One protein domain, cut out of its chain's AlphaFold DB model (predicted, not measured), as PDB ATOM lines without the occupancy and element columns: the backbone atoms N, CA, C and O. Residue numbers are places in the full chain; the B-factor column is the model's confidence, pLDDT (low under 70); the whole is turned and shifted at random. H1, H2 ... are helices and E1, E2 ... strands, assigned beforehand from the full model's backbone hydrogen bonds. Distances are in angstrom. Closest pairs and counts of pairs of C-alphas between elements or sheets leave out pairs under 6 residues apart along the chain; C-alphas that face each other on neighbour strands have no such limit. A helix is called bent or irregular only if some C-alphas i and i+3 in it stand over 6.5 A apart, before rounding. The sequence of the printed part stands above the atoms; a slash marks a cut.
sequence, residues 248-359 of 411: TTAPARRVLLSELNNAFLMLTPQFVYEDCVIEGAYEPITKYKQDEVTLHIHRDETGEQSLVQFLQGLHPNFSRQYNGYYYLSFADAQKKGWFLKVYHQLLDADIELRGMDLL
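This is residues 248 to 359 of the 411 residues of an uncharacterized protein of Phnomibacter ginsenosidimutans (UniProt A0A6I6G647). A strongly twisted sheet is built round the long hairpin of E1 and E2, and two helices, H1 and the kinked H2, pack on it along its strands; a second hairpin, E4 and E5, makes one end of the elongated shape. The 112 printed residues include two named helices and seven named strands, in the order E1 E2 E3 E4 E5 H1 E6 H2 E7, class mixed. The large sheet is branched and mixed, the small one antiparallel. The whole is compact, radius of gyration of the C-alphas 14.8 A, spanning 47 by 26 by 25 A.

Start at the hairpin of E1, residues 252 to 260, and E2, residues 264 to 273, where N 256 and O 268 are 2.9 A apart. On the other side of E1 find E7, residues 352 to 354, parallel, with N 255 and O 352 at 2.8 A. On the other side of E2 find E3, residues 276 to 278, with N 271 and O 278 at 2.9 A, and E6, residues 326 to 329, with N 265 and O 328 at 2.8 A, both antiparallel to E2. E1, E2 and E3 form a meander, each strand the antiparallel neighbour of the one before. H1, residues 301 to 314, is on the sheet over E2, height 9.3 A; its closest C-alphas to E2 are Glu 304 and Phe 271, 7.1 A. H2, residues 330 to 348, is on it over E1, E2 and E6, height 10.1 A; its closest C-alphas to E2 are Phe 330 and Phe 264, 5.6 A. H2 is irregular, C-alphas 336 and 339 being 8.7 A apart. O i to N i+4 pairs are within hydrogen-bond range in 8 of 10 for H1 and 10 of 15 for H2. E4, residues 285 to 290, and E5, residues 293 to 298, form a hairpin, N 288 and O 295 at 2.9 A; E4 is apart from H1.

Find C-alpha 252 at (37.749, -33.567, 13.770), where E1 begins its 25.2 A; E2 runs 28.4 A, H1 20.4 A and H2 23.1 A. E7 ends at C-alpha 354, (30.980, -37.648, 3.750).

The C-alphas farthest apart, Glu 292 and Lys 336, are 49.6 A apart. The printed part has no cut; the link from H1 to E6 is long. Residues 292 to 293 have pLDDT under 70.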
ATOM      1  N   THR A 248      36.813 -34.071  26.030       77.44
ATOM      2  CA  THR A 248      37.427 -32.731  25.933       77.44
ATOM      3  C   THR A 248      38.405 -32.614  24.761       77.44
ATOM      4  O   THR A 248      39.197 -31.675  24.687       77.44
ATOM      5  N   THR A 249      38.385 -33.587  23.849       82.12
ATOM      6  CA  THR A 249      39.264 -33.633  22.679       82.12
ATOM      7  C   THR A 249      38.881 -32.567  21.649       82.12
ATOM      8  O   THR A 249      37.734 -32.133  21.567       82.12
ATOM      9  N   ALA A 250      39.857 -32.125  20.851       86.06
ATOM     10  CA  ALA A 250      39.590 -31.205  19.749       86.06
ATOM     11  C   ALA A 250      38.760 -31.905  18.650       86.06
ATOM     12  O   ALA A 250      39.029 -33.072  18.349       86.06
ATOM     13  N   PRO A 251      37.791 -31.216  18.017       91.44
ATOM     14  CA  PRO A 251      36.926 -31.826  17.017       91.44
ATOM     15  C   PRO A 251      37.680 -32.127  15.724       91.44
ATOM     16  O   PRO A 251      38.356 -31.263  15.156       91.44
ATOM     17  N   ALA A 252      37.464 -33.319  15.172       89.88
ATOM     18  CA  ALA A 252      37.749 -33.567  13.770       89.88
ATOM     19  C   ALA A 252      36.678 -32.880  12.905       89.88
ATOM     20  O   ALA A 252      35.468 -33.018  13.115       89.88
ATOM     21  N   ARG A 253      37.140 -32.087  11.935       92.06
ATOM     22  CA  ARG A 253      36.292 -31.275  11.056       92.06
ATOM     23  C   ARG A 253      35.775 -32.140   9.913       92.06
ATOM     24  O   ARG A 253      36.567 -32.700   9.156       92.06
ATOM     25  N   ARG A 254      34.454 -32.213   9.760       92.38
ATOM     26  CA  ARG A 254      33.794 -32.997   8.714       92.38
ATOM     27  C   ARG A 254      32.739 -32.159   8.000       92.38
ATOM     28  O   ARG A 254      32.112 -31.283   8.587       92.38
ATOM     29  N   VAL A 255      32.530 -32.420   6.716       92.25
ATOM     30  CA  VAL A 255      31.437 -31.829   5.940       92.25
ATOM     31  C   VAL A 255      30.631 -32.944   5.291       92.25
ATOM     32  O   VAL A 255      31.158 -33.752   4.522       92.25
ATOM     33  N   LEU A 256      29.337 -32.972   5.600       91.38
ATOM     34  CA  LEU A 256      28.373 -33.839   4.942       91.38
ATOM     35  C   LEU A 256      27.835 -33.142   3.693       91.38
ATOM     36  O   LEU A 256      27.252 -32.059   3.760       91.38
ATOM     37  N   LEU A 257      28.010 -33.798   2.553       90.19
ATOM     38  CA  LEU A 257      27.456 -33.385   1.274       90.19
ATOM     39  C   LEU A 257      26.157 -34.144   1.011       90.19
ATOM     40  O   LEU A 257      26.110 -35.370   1.104       90.19
ATOM     41  N   SER A 258      25.101 -33.417   0.663       89.69
ATOM     42  CA  SER A 258      23.815 -34.004   0.283       89.69
ATOM     43  C   SER A 258      23.125 -33.186  -0.809       89.69
ATOM     44  O   SER A 258      23.489 -32.040  -1.074       89.69
ATOM     45  N   GLU A 259      22.147 -33.781  -1.489       88.25
ATOM     46  CA  GLU A 259      21.325 -33.098  -2.494       88.25
ATOM     47  C   GLU A 259      19.911 -32.893  -1.943       88.25
ATOM     48  O   GLU A 259      19.296 -33.832  -1.438       88.25
ATOM     49  N   LEU A 260      19.370 -31.682  -2.086       83.06
ATOM     50  CA  LEU A 260      17.999 -31.355  -1.697       83.06
ATOM     51  C   LEU A 260      17.153 -31.037  -2.927       83.06
ATOM     52  O   LEU A 260      17.529 -30.219  -3.775       83.06
ATOM     53  N   ASN A 261      15.982 -31.677  -2.999       80.56
ATOM     54  CA  ASN A 261      14.968 -31.468  -4.037       80.56
ATOM     55  C   ASN A 261      15.506 -31.562  -5.480       80.56
ATOM     56  O   ASN A 261      14.959 -30.925  -6.376       80.56
ATOM     57  N   ASN A 262      16.588 -32.322  -5.709       76.88
ATOM     58  CA  ASN A 262      17.292 -32.428  -6.998       76.88
ATOM     59  C   ASN A 262      17.644 -31.070  -7.643       76.88
ATOM     60  O   ASN A 262      17.722 -30.965  -8.866       76.88
ATOM     61  N   ALA A 263      17.829 -30.021  -6.840       82.88
ATOM     62  CA  ALA A 263      18.102 -28.674  -7.339       82.88
ATOM     63  C   ALA A 263      19.233 -27.971  -6.580       82.88
ATOM     64  O   ALA A 263      19.883 -27.076  -7.132       82.88
ATOM     65  N   PHE A 264      19.471 -28.373  -5.329       87.19
ATOM     66  CA  PHE A 264      20.445 -27.747  -4.449       87.19
ATOM     67  C   PHE A 264      21.448 -28.764  -3.923       87.19
ATOM     68  O   PHE A 264      21.087 -29.866  -3.516       87.19
ATOM     69  N   LEU A 265      22.710 -28.357  -3.907       87.75
ATOM     70  CA  LEU A 265      23.779 -29.013  -3.175       87.75
ATOM     71  C   LEU A 265      23.808 -28.429  -1.762       87.75
ATOM     72  O   LEU A 265      23.906 -27.210  -1.616       87.75
ATOM     73  N   MET A 266      23.744 -29.287  -0.753       89.88
ATOM     74  CA  MET A 266      23.863 -28.939   0.658       89.88
ATOM     75  C   MET A 266      25.235 -29.341   1.201       89.88
ATOM     76  O   MET A 266      25.726 -30.434   0.925       89.88
ATOM     77  N   LEU A 267      25.822 -28.447   1.992       90.75
ATOM     78  CA  LEU A 267      27.038 -28.649   2.765       90.75
ATOM     79  C   LEU A 267      26.687 -28.437   4.238       90.75
ATOM     80  O   LEU A 267      26.440 -27.305   4.664       90.75
ATOM     81  N   THR A 268      26.673 -29.518   5.009       91.56
ATOM     82  CA  THR A 268      26.394 -29.473   6.446       91.56
ATOM     83  C   THR A 268      27.706 -29.658   7.212       91.56
ATOM     84  O   THR A 268      28.330 -30.714   7.074       91.56
ATOM     85  N   PRO A 269      28.167 -28.654   7.979       92.06
ATOM     86  CA  PRO A 269      29.297 -28.834   8.881       92.06
ATOM     87  C   PRO A 269      28.945 -29.859   9.964       92.06
ATOM     88  O   PRO A 269      27.885 -29.785  10.582       92.06
ATOM     89  N   GLN A 270      29.852 -30.804  10.178       92.75
ATOM     90  CA  GLN A 270      29.789 -31.828  11.210       92.75
ATOM     91  C   GLN A 270      31.064 -31.762  12.050       92.75
ATOM     92  O   GLN A 270      32.172 -31.632  11.520       92.75
ATOM     93  N   PHE A 271      30.907 -31.894  13.361       92.81
ATOM     94  CA  PHE A 271      32.010 -31.899  14.313       92.81
ATOM     95  C   PHE A 271      32.094 -33.270  14.954       92.81
ATOM     96  O   PHE A 271      31.117 -33.757  15.523       92.81
ATOM     97  N   VAL A 272      33.243 -33.916  14.800       89.88
ATOM     98  CA  VAL A 272      33.440 -35.288  15.252       89.88
ATOM     99  C   VAL A 272      34.312 -35.267  16.496       89.88
ATOM    100  O   VAL A 272      35.494 -34.934  16.425       89.88
ATOM    101  N   TYR A 273      33.712 -35.606  17.629       88.06
ATOM    102  CA  TYR A 273      34.385 -35.757  18.913       88.06
ATOM    103  C   TYR A 273      34.543 -37.248  19.188       88.06
ATOM    104  O   TYR A 273      33.566 -37.916  19.522       88.06
ATOM    105  N   GLU A 274      35.755 -37.771  18.995       85.38
ATOM    106  CA  GLU A 274      36.017 -39.218  18.978       85.38
ATOM    107  C   GLU A 274      35.106 -39.932  17.959       85.38
ATOM    108  O   GLU A 274      35.280 -39.727  16.758       85.38
ATOM    109  N   ASP A 275      34.114 -40.703  18.408       83.44
ATOM    110  CA  ASP A 275      33.135 -41.383  17.544       83.44
ATOM    111  C   ASP A 275      31.767 -40.667  17.476       83.44
ATOM    112  O   ASP A 275      30.856 -41.103  16.766       83.44
ATOM    113  N   CYS A 276      31.607 -39.542  18.179       85.88
ATOM    114  CA  CYS A 276      30.354 -38.791  18.257       85.88
ATOM    115  C   CYS A 276      30.286 -37.710  17.174       85.88
ATOM    116  O   CYS A 276      31.129 -36.814  17.127       85.88
ATOM    117  N   VAL A 277      29.253 -37.751  16.326       89.69
ATOM    118  CA  VAL A 277      29.022 -36.735  15.286       89.69
ATOM    119  C   VAL A 277      27.990 -35.724  15.779       89.69
ATOM    120  O   VAL A 277      26.845 -36.085  16.041       89.69
ATOM    121  N   ILE A 278      28.395 -34.459  15.876       90.19
ATOM    122  CA  ILE A 278      27.565 -33.346  16.338       90.19
ATOM    123  C   ILE A 278      27.298 -32.373  15.186       90.19
ATOM    124  O   ILE A 278      28.186 -32.051  14.395       90.19
ATOM    125  N   GLU A 279      26.055 -31.900  15.110       88.62
ATOM    126  CA  GLU A 279      25.560 -30.938  14.123       88.62
ATOM    127  C   GLU A 279      24.827 -29.784  14.819       88.62
ATOM    128  O   GLU A 279      24.312 -29.933  15.927       88.62
ATOM    129  N   GLY A 280      24.721 -28.643  14.136       84.56
ATOM    130  CA  GLY A 280      23.915 -27.508  14.585       84.56
ATOM    131  C   GLY A 280      24.711 -26.406  15.286       84.56
ATOM    132  O   GLY A 280      25.929 -26.297  15.143       84.56
ATOM    133  N   ALA A 281      23.991 -25.529  15.989       84.25
ATOM    134  CA  ALA A 281      24.577 -24.373  16.659       84.25
ATOM    135  C   ALA A 281      25.542 -24.793  17.779       84.25
ATOM    136  O   ALA A 281      25.411 -25.876  18.353       84.25
ATOM    137  N   TYR A 282      26.516 -23.932  18.073       84.88
ATOM    138  CA  TYR A 282      27.456 -24.154  19.165       84.88
ATOM    139  C   TYR A 282      26.744 -24.078  20.520       84.88
ATOM    140  O   TYR A 282      26.034 -23.115  20.812       84.88
ATOM    141  N   GLU A 283      26.985 -25.089  21.349       84.94
ATOM    142  CA  GLU A 283      26.591 -25.146  22.751       84.94
ATOM    143  C   GLU A 283      27.809 -25.620  23.559       84.94
ATOM    144  O   GLU A 283      28.475 -26.550  23.113       84.94
ATOM    145  N   PRO A 284      28.119 -25.045  24.735       79.88
ATOM    146  CA  PRO A 284      29.348 -25.382  25.464       79.88
ATOM    147  C   PRO A 284      29.477 -26.864  25.846       79.88
ATOM    148  O   PRO A 284      30.581 -27.407  25.889       79.88
ATOM    149  N   ILE A 285      28.350 -27.515  26.153       81.75
ATOM    150  CA  ILE A 285      28.291 -28.937  26.497       81.75
ATOM    151  C   ILE A 285      27.106 -29.553  25.766       81.75
ATOM    152  O   ILE A 285      25.966 -29.143  25.984       81.75
ATOM    153  N   THR A 286      27.366 -30.575  24.956       84.06
ATOM    154  CA  THR A 286      26.317 -31.374  24.317       84.06
ATOM    155  C   THR A 286      26.278 -32.764  24.943       84.06
ATOM    156  O   THR A 286      27.304 -33.432  25.075       84.06
ATOM    157  N   LYS A 287      25.080 -33.199  25.349       81.50
ATOM    158  CA  LYS A 287      24.852 -34.549  25.876       81.50
ATOM    159  C   LYS A 287      24.629 -35.512  24.720       81.50
ATOM    160  O   LYS A 287      23.690 -35.327  23.946       81.50
ATOM    161  N   TYR A 288      25.457 -36.542  24.630       78.94
ATOM    162  CA  TYR A 288      25.366 -37.563  23.595       78.94
ATOM    163  C   TYR A 288      25.135 -38.925  24.247       78.94
ATOM    164  O   TYR A 288      25.947 -39.378  25.050       78.94
ATOM    165  N   LYS A 289      23.998 -39.566  23.953       76.38
ATOM    166  CA  LYS A 289      23.685 -40.899  24.483       76.38
ATOM    167  C   LYS A 289      24.248 -41.959  23.546       76.38
ATOM    168  O   LYS A 289      23.797 -42.058  22.406       76.38
ATOM    169  N   GLN A 290      25.199 -42.744  24.040       70.56
ATOM    170  CA  GLN A 290      25.746 -43.898  23.341       70.56
ATOM    171  C   GLN A 290      25.542 -45.135  24.222       70.56
ATOM    172  O   GLN A 290      26.071 -45.215  25.328       70.56
ATOM    173  N   ASP A 291      24.733 -46.079  23.741       70.25
ATOM    174  CA  ASP A 291      24.315 -47.275  24.483       70.25
ATOM    175  C   ASP A 291      23.674 -46.941  25.852       70.25
ATOM    176  O   ASP A 291      22.614 -46.313  25.890       70.25
ATOM    177  N   GLU A 292      24.298 -47.356  26.963       60.66
ATOM    178  CA  GLU A 292      23.859 -47.088  28.348       60.66
ATOM    179  C   GLU A 292      24.671 -45.976  29.045       60.66
ATOM    180  O   GLU A 292      24.485 -45.731  30.237       60.66
ATOM    181  N   VAL A 293      25.569 -45.292  28.323       58.31
ATOM    182  CA  VAL A 293      26.428 -44.234  28.876       58.31
ATOM    183  C   VAL A 293      26.066 -42.883  28.258       58.31
ATOM    184  O   VAL A 293      25.979 -42.719  27.039       58.31
ATOM    185  N   THR A 294      25.871 -41.883  29.115       71.31
ATOM    186  CA  THR A 294      25.699 -40.495  28.685       71.31
ATOM    187  C   THR A 294      27.075 -39.830  28.603       71.31
ATOM    188  O   THR A 294      27.749 -39.651  29.608       71.31
ATOM    189  N   LEU A 295      27.504 -39.441  27.403       75.81
ATOM    190  CA  LEU A 295      28.751 -38.707  27.179       75.81
ATOM    191  C   LEU A 295      28.481 -37.201  27.275       75.81
ATOM    192  O   LEU A 295      27.512 -36.691  26.702       75.81
ATOM    193  N   HIS A 296      29.338 -36.471  27.988       80.44
ATOM    194  CA  HIS A 296      29.320 -35.008  28.012       80.44
ATOM    195  C   HIS A 296      30.440 -34.487  27.118       80.44
ATOM    196  O   HIS A 296      31.616 -34.540  27.473       80.44
ATOM    197  N   ILE A 297      30.071 -33.979  25.947       84.25
ATOM    198  CA  ILE A 297      31.029 -33.469  24.970       84.25
ATOM    199  C   ILE A 297      31.234 -31.983  25.239       84.25
ATOM    200  O   ILE A 297      30.310 -31.188  25.053       84.25
ATOM    201  N   HIS A 298      32.436 -31.612  25.674       82.12
ATOM    202  CA  HIS A 298      32.856 -30.221  25.786       82.12
ATOM    203  C   HIS A 298      33.259 -29.719  24.405       82.12
ATOM    204  O   HIS A 298      34.309 -30.092  23.880       82.12
ATOM    205  N   ARG A 299      32.400 -28.895  23.808       87.00
ATOM    206  CA  ARG A 299      32.608 -28.426  22.441       87.00
ATOM    207  C   ARG A 299      33.664 -27.328  22.416       87.00
ATOM    208  O   ARG A 299      33.702 -26.444  23.267       87.00
ATOM    209  N   ASP A 300      34.531 -27.403  21.419       86.94
ATOM    210  CA  ASP A 300      35.607 -26.447  21.178       86.94
ATOM    211  C   ASP A 300      35.087 -25.356  20.251       86.94
ATOM    212  O   ASP A 300      35.066 -25.508  19.028       86.94
ATOM    213  N   GLU A 301      34.683 -24.239  20.849       88.94
ATOM    214  CA  GLU A 301      34.178 -23.078  20.122       88.94
ATOM    215  C   GLU A 301      35.132 -22.626  19.011       88.94
ATOM    216  O   GLU A 301      34.701 -22.288  17.908       88.94
ATOM    217  N   THR A 302      36.439 -22.638  19.282       87.94
ATOM    218  CA  THR A 302      37.441 -22.098  18.360       87.94
ATOM    219  C   THR A 302      37.622 -23.001  17.142       87.94
ATOM    220  O   THR A 302      37.617 -22.521  16.002       87.94
ATOM    221  N   GLY A 303      37.703 -24.317  17.365       85.56
ATOM    222  CA  GLY A 303      37.769 -25.327  16.314       85.56
ATOM    223  C   GLY A 303      36.518 -25.332  15.438       85.56
ATOM    224  O   GLY A 303      36.630 -25.329  14.206       85.56
ATOM    225  N   GLU A 304      35.330 -25.248  16.043       89.62
ATOM    226  CA  GLU A 304      34.066 -25.224  15.304       89.62
ATOM    227  C   GLU A 304      33.895 -23.949  14.471       89.62
ATOM    228  O   GLU A 304      33.584 -24.013  13.276       89.62
ATOM    229  N   GLN A 305      34.171 -22.783  15.068       88.19
ATOM    230  CA  GLN A 305      34.100 -21.499  14.369       88.19
ATOM    231  C   GLN A 305      35.061 -21.446  13.179       88.19
ATOM    232  O   GLN A 305      34.706 -20.874  12.147       88.19
ATOM    233  N   SER A 306      36.235 -22.082  13.273       89.62
ATOM    234  CA  SER A 306      37.192 -22.132  12.162       89.62
ATOM    235  C   SER A 306      36.613 -22.820  10.917       89.62
ATOM    236  O   SER A 306      36.780 -22.317   9.804       89.62
ATOM    237  N   LEU A 307      35.870 -23.925  11.087       89.19
ATOM    238  CA  LEU A 307      35.232 -24.643   9.980       89.19
ATOM    239  C   LEU A 307      34.069 -23.836   9.401       89.19
ATOM    240  O   LEU A 307      33.936 -23.728   8.184       89.19
ATOM    241  N   VAL A 308      33.246 -23.239  10.266       89.00
ATOM    242  CA  VAL A 308      32.108 -22.409   9.848       89.00
ATOM    243  C   VAL A 308      32.587 -21.205   9.033       89.00
ATOM    244  O   VAL A 308      32.071 -20.956   7.944       89.00
ATOM    245  N   GLN A 309      33.615 -20.496   9.505       88.38
ATOM    246  CA  GLN A 309      34.208 -19.365   8.785       88.38
ATOM    247  C   GLN A 309      34.853 -19.803   7.465       88.38
ATOM    248  O   GLN A 309      34.678 -19.132   6.445       88.38
ATOM    249  N   PHE A 310      35.547 -20.946   7.456       88.56
ATOM    250  CA  PHE A 310      36.114 -21.516   6.235       88.56
ATOM    251  C   PHE A 310      35.025 -21.783   5.191       88.56
ATOM    252  O   PHE A 310      35.151 -21.338   4.050       88.56
ATOM    253  N   LEU A 311      33.923 -22.430   5.589       88.62
ATOM    254  CA  LEU A 311      32.795 -22.705   4.701       88.62
ATOM    255  C   LEU A 311      32.152 -21.417   4.186       88.62
ATOM    256  O   LEU A 311      31.933 -21.297   2.984       88.62
ATOM    257  N   GLN A 312      31.919 -20.421   5.045       88.19
ATOM    258  CA  GLN A 312      31.383 -19.119   4.626       88.19
ATOM    259  C   GLN A 312      32.265 -18.420   3.579       88.19
ATOM    260  O   GLN A 312      31.739 -17.729   2.705       88.19
ATOM    261  N   GLY A 313      33.585 -18.625   3.626       87.44
ATOM    262  CA  GLY A 313      34.538 -18.091   2.652       87.44
ATOM    263  C   GLY A 313      34.469 -18.735   1.262       87.44
ATOM    264  O   GLY A 313      34.945 -18.143   0.293       87.44
ATOM    265  N   LEU A 314      33.850 -19.915   1.125       87.44
ATOM    266  CA  LEU A 314      33.797 -20.645  -0.148       87.44
ATOM    267  C   LEU A 314      32.858 -19.998  -1.173       87.44
ATOM    268  O   LEU A 314      33.071 -20.137  -2.382       87.44
ATOM    269  N   HIS A 315      31.802 -19.311  -0.722       87.56
ATOM    270  CA  HIS A 315      30.847 -18.672  -1.621       87.56
ATOM    271  C   HIS A 315      30.174 -17.432  -0.999       87.56
ATOM    272  O   HIS A 315      29.671 -17.517   0.120       87.56
ATOM    273  N   PRO A 316      30.015 -16.313  -1.740       85.31
ATOM    274  CA  PRO A 316      29.380 -15.090  -1.228       85.31
ATOM    275  C   PRO A 316      27.954 -15.272  -0.681       85.31
ATOM    276  O   PRO A 316      27.515 -14.518   0.186       85.31
ATOM    277  N   ASN A 317      27.211 -16.261  -1.192       85.44
ATOM    278  CA  ASN A 317      25.851 -16.548  -0.717       85.44
ATOM    279  C   ASN A 317      25.822 -17.243   0.651       85.44
ATOM    280  O   ASN A 317      24.801 -17.168   1.329       85.44
ATOM    281  N   PHE A 318      26.910 -17.893   1.072       87.06
ATOM    282  CA  PHE A 318      26.943 -18.641   2.331       87.06
ATOM    283  C   PHE A 318      26.975 -17.716   3.548       87.06
ATOM    284  O   PHE A 318      26.340 -18.018   4.550       87.06
ATOM    285  N   SER A 319      27.579 -16.528   3.440       81.12
ATOM    286  CA  SER A 319      27.585 -15.530   4.524       81.12
ATOM    287  C   SER A 319      26.189 -15.030   4.923       81.12
ATOM    288  O   SER A 319      26.037 -14.426   5.978       81.12
ATOM    289  N   ARG A 320      25.170 -15.249   4.079       82.75
ATOM    290  CA  ARG A 320      23.774 -14.848   4.333       82.75
ATOM    291  C   ARG A 320      22.906 -15.991   4.873       82.75
ATOM    292  O   ARG A 320      21.716 -15.787   5.093       82.75
ATOM    293  N   GLN A 321      23.468 -17.190   5.032       84.88
ATOM    294  CA  GLN A 321      22.759 -18.390   5.470       84.88
ATOM    295  C   GLN A 321      23.139 -18.712   6.922       84.88
ATOM    296  O   GLN A 321      24.309 -18.936   7.226       84.88
ATOM    297  N   TYR A 322      22.142 -18.752   7.811       78.25
ATOM    298  CA  TYR A 322      22.326 -18.982   9.255       78.25
ATOM    299  C   TYR A 322      21.669 -20.279   9.748       78.25
ATOM    300  O   TYR A 322      21.575 -20.515  10.947       78.25
ATOM    301  N   ASN A 323      21.218 -21.139   8.832       77.00
ATOM    302  CA  ASN A 323      20.404 -22.318   9.150       77.00
ATOM    303  C   ASN A 323      21.223 -23.518   9.670       77.00
ATOM    304  O   ASN A 323      20.695 -24.621   9.747       77.00
ATOM    305  N   GLY A 324      22.514 -23.336   9.961       78.88
ATOM    306  CA  GLY A 324      23.421 -24.422  10.357       78.88
ATOM    307  C   GLY A 324      23.879 -25.330   9.206       78.88
ATOM    308  O   GLY A 324      24.688 -26.220   9.425       78.88
ATOM    309  N   TYR A 325      23.414 -25.087   7.982       86.56
ATOM    310  CA  TYR A 325      23.874 -25.730   6.751       86.56
ATOM    311  C   TYR A 325      23.921 -24.706   5.618       86.56
ATOM    312  O   TYR A 325      23.171 -23.721   5.613       86.56
ATOM    313  N   TYR A 326      24.782 -24.960   4.637       88.69
ATOM    314  CA  TYR A 326      24.940 -24.122   3.457       88.69
ATOM    315  C   TYR A 326      24.357 -24.805   2.235       88.69
ATOM    316  O   TYR A 326      24.492 -26.014   2.075       88.69
ATOM    317  N   TYR A 327      23.715 -24.044   1.356       89.88
ATOM    318  CA  TYR A 327      23.149 -24.594   0.131       89.88
ATOM    319  C   TYR A 327      23.409 -23.707  -1.079       89.88
ATOM    320  O   TYR A 327      23.389 -22.474  -1.001       89.88
ATOM    321  N   LEU A 328      23.627 -24.356  -2.220       89.75
ATOM    322  CA  LEU A 328      23.877 -23.712  -3.503       89.75
ATOM    323  C   LEU A 328      23.089 -24.420  -4.607       89.75
ATOM    324  O   LEU A 328      22.963 -25.641  -4.592       89.75
ATOM    325  N   SER A 329      22.555 -23.669  -5.574       88.12
ATOM    326  CA  SER A 329      21.889 -24.270  -6.736       88.12
ATOM    327  C   SER A 329      22.893 -25.073  -7.575       88.12
ATOM    328  O   SER A 329      24.075 -24.728  -7.638       88.12
ATOM    329  N   PHE A 330      22.449 -26.124  -8.268       85.00
ATOM    330  CA  PHE A 330      23.346 -26.902  -9.135       85.00
ATOM    331  C   PHE A 330      23.980 -26.063 -10.247       85.00
ATOM    332  O   PHE A 330      25.161 -26.235 -10.551       85.00
ATOM    333  N   ALA A 331      23.224 -25.115 -10.807       83.75
ATOM    334  CA  ALA A 331      23.724 -24.203 -11.829       83.75
ATOM    335  C   ALA A 331      24.907 -23.369 -11.312       83.75
ATOM    336  O   ALA A 331      25.911 -23.221 -12.010       83.75
ATOM    337  N   ASP A 332      24.821 -22.872 -10.077       84.19
ATOM    338  CA  ASP A 332      25.892 -22.088  -9.462       84.19
ATOM    339  C   ASP A 332      27.064 -22.966  -9.007       84.19
ATOM    340  O   ASP A 332      28.218 -22.584  -9.196       84.19
ATOM    341  N   ALA A 333      26.795 -24.171  -8.497       83.06
ATOM    342  CA  ALA A 333      27.833 -25.116  -8.082       83.06
ATOM    343  C   ALA A 333      28.688 -25.626  -9.262       83.06
ATOM    344  O   ALA A 333      29.890 -25.864  -9.109       83.06
ATOM    345  N   GLN A 334      28.098 -25.756 -10.458       79.75
ATOM    346  CA  GLN A 334      28.813 -26.129 -11.688       79.75
ATOM    347  C   GLN A 334      29.509 -24.938 -12.365       79.75
ATOM    348  O   GLN A 334      30.459 -25.111 -13.138       79.75
ATOM    349  N   LYS A 335      29.076 -23.708 -12.071       82.62
ATOM    350  CA  LYS A 335      29.598 -22.495 -12.701       82.62
ATOM    351  C   LYS A 335      31.094 -22.346 -12.431       82.62
ATOM    352  O   LYS A 335      31.548 -22.361 -11.291       82.62
ATOM    353  N   LYS A 336      31.882 -22.185 -13.502       79.25
ATOM    354  CA  LYS A 336      33.354 -22.049 -13.445       79.25
ATOM    355  C   LYS A 336      34.060 -23.192 -12.683       79.25
ATOM    356  O   LYS A 336      35.159 -22.982 -12.161       79.25
ATOM    357  N   GLY A 337      33.436 -24.375 -12.614       77.31
ATOM    358  CA  GLY A 337      33.962 -25.537 -11.894       77.31
ATOM    359  C   GLY A 337      34.094 -25.313 -10.386       77.31
ATOM    360  O   GLY A 337      35.032 -25.831  -9.784       77.31
ATOM    361  N   TRP A 338      33.213 -24.502  -9.786       87.56
ATOM    362  CA  TRP A 338      33.286 -24.133  -8.369       87.56
ATOM    363  C   TRP A 338      33.339 -25.360  -7.451       87.56
ATOM    364  O   TRP A 338      34.250 -25.447  -6.633       87.56
ATOM    365  N   PHE A 339      32.457 -26.345  -7.651       85.12
ATOM    366  CA  PHE A 339      32.410 -27.535  -6.798       85.12
ATOM    367  C   PHE A 339      33.731 -28.313  -6.782       85.12
ATOM    368  O   PHE A 339      34.192 -28.709  -5.719       85.12
ATOM    369  N   LEU A 340      34.396 -28.465  -7.934       80.69
ATOM    370  CA  LEU A 340      35.690 -29.153  -8.014       80.69
ATOM    371  C   LEU A 340      36.786 -28.401  -7.245       80.69
ATOM    372  O   LEU A 340      37.620 -29.013  -6.582       80.69
ATOM    373  N   LYS A 341      36.779 -27.064  -7.309       84.75
ATOM    374  CA  LYS A 341      37.726 -26.233  -6.553       84.75
ATOM    375  C   LYS A 341      37.487 -26.353  -5.055       84.75
ATOM    376  O   LYS A 341      38.446 -26.529  -4.315       84.75
ATOM    377  N   VAL A 342      36.227 -26.304  -4.631       86.19
ATOM    378  CA  VAL A 342      35.838 -26.471  -3.225       86.19
ATOM    379  C   VAL A 342      36.184 -27.862  -2.711       86.19
ATOM    380  O   VAL A 342      36.738 -27.986  -1.628       86.19
ATOM    381  N   TYR A 343      35.933 -28.898  -3.508       84.50
ATOM    382  CA  TYR A 343      36.303 -30.269  -3.176       84.50
ATOM    383  C   TYR A 343      37.806 -30.397  -2.892       84.50
ATOM    384  O   TYR A 343      38.194 -30.930  -1.856       84.50
ATOM    385  N   HIS A 344      38.658 -29.843  -3.761       83.44
ATOM    386  CA  HIS A 344      40.102 -29.835  -3.523       83.44
ATOM    387  C   HIS A 344      40.503 -28.975  -2.321       83.44
ATOM    388  O   HIS A 344      41.349 -29.405  -1.551       83.44
ATOM    389  N   GLN A 345      39.869 -27.820  -2.110       86.06
ATOM    390  CA  GLN A 345      40.134 -26.977  -0.939       86.06
ATOM    391  C   GLN A 345      39.786 -27.671   0.383       86.06
ATOM    392  O   GLN A 345      40.512 -27.505   1.356       86.06
ATOM    393  N   LEU A 346      38.703 -28.453   0.421       87.25
ATOM    394  CA  LEU A 346      38.308 -29.226   1.603       87.25
ATOM    395  C   LEU A 346      39.306 -30.358   1.885       87.25
ATOM    396  O   LEU A 346      39.706 -30.541   3.031       87.25
ATOM    397  N   LEU A 347      39.768 -31.055   0.841       84.31
ATOM    398  CA  LEU A 347      40.811 -32.077   0.970       84.31
ATOM    399  C   LEU A 347      42.161 -31.489   1.407       84.31
ATOM    400  O   LEU A 347      42.813 -32.049   2.280       84.31
ATOM    401  N   ASP A 348      42.574 -30.362   0.821       85.19
ATOM    402  CA  ASP A 348      43.842 -29.699   1.152       85.19
ATOM    403  C   ASP A 348      43.825 -29.110   2.582       85.19
ATOM    404  O   ASP A 348      44.878 -28.960   3.199       85.19
ATOM    405  N   ALA A 349      42.640 -28.798   3.122       84.25
ATOM    406  CA  ALA A 349      42.438 -28.310   4.490       84.25
ATOM    407  C   ALA A 349      42.297 -29.427   5.548       84.25
ATOM    408  O   ALA A 349      42.037 -29.115   6.714       84.25
ATOM    409  N   ASP A 350      42.470 -30.695   5.151       84.94
ATOM    410  CA  ASP A 350      42.326 -31.886   6.002       84.94
ATOM    411  C   ASP A 350      40.925 -32.004   6.642       84.94
ATOM    412  O   ASP A 350      40.766 -32.308   7.824       84.94
ATOM    413  N   ILE A 351      39.885 -31.690   5.859       88.38
ATOM    414  CA  ILE A 351      38.479 -31.799   6.269       88.38
ATOM    415  C   ILE A 351      37.893 -33.089   5.687       88.38
ATOM    416  O   ILE A 351      37.917 -33.309   4.474       88.38
ATOM    417  N   GLU A 352      37.316 -33.938   6.541       86.44
ATOM    418  CA  GLU A 352      36.704 -35.193   6.101       86.44
ATOM    419  C   GLU A 352      35.416 -34.922   5.309       86.44
ATOM    420  O   GLU A 352      34.533 -34.184   5.749       86.44
ATOM    421  N   LEU A 353      35.275 -35.563   4.147       87.50
ATOM    422  CA  LEU A 353      34.089 -35.444   3.300       87.50
ATOM    423  C   LEU A 353      33.248 -36.714   3.366       87.50
ATOM    424  O   LEU A 353      33.714 -37.802   3.025       87.50
ATOM    425  N   ARG A 354      31.979 -36.568   3.753       85.50
ATOM    426  CA  ARG A 354      30.980 -37.648   3.750       85.50
ATOM    427  C   ARG A 354      29.844 -37.332   2.784       85.50
ATOM    428  O   ARG A 354      29.567 -36.175   2.494       85.50
ATOM    429  N   GLY A 355      29.186 -38.373   2.276       81.81
ATOM    430  CA  GLY A 355      28.016 -38.233   1.399       81.81
ATOM    431  C   GLY A 355      28.315 -38.049  -0.093       81.81
ATOM    432  O   GLY A 355      27.379 -37.962  -0.877       81.81
ATOM    433  N   MET A 356      29.585 -38.084  -0.519       79.50
ATOM    434  CA  MET A 356      29.961 -38.053  -1.945       79.50
ATOM    435  C   MET A 356      29.299 -39.174  -2.760       79.50
ATOM    436  O   MET A 356      28.790 -38.923  -3.849       79.50
ATOM    437  N   ASP A 357      29.238 -40.387  -2.209       74.94
ATOM    438  CA  ASP A 357      28.624 -41.549  -2.869       74.94
ATOM    439  C   ASP A 357      27.099 -41.417  -3.024       74.94
ATOM    440  O   ASP A 357      26.477 -42.123  -3.820       74.94
ATOM    441  N   LEU A 358      26.486 -40.507  -2.260       76.19
ATOM    442  CA  LEU A 358      25.049 -40.249  -2.270       76.19
ATOM    443  C   LEU A 358      24.659 -39.172  -3.297       76.19
ATOM    444  O   LEU A 358      23.470 -39.018  -3.588       76.19
ATOM    445  N   LEU A 359      25.634 -38.456  -3.874       77.75
ATOM    446  CA  LEU A 359      25.400 -37.426  -4.887       77.75
ATOM    447  C   LEU A 359      25.092 -38.073  -6.245       77.75
ATOM    448  O   LEU A 359      25.887 -38.826  -6.812       77.75
TER     449      LEU A 359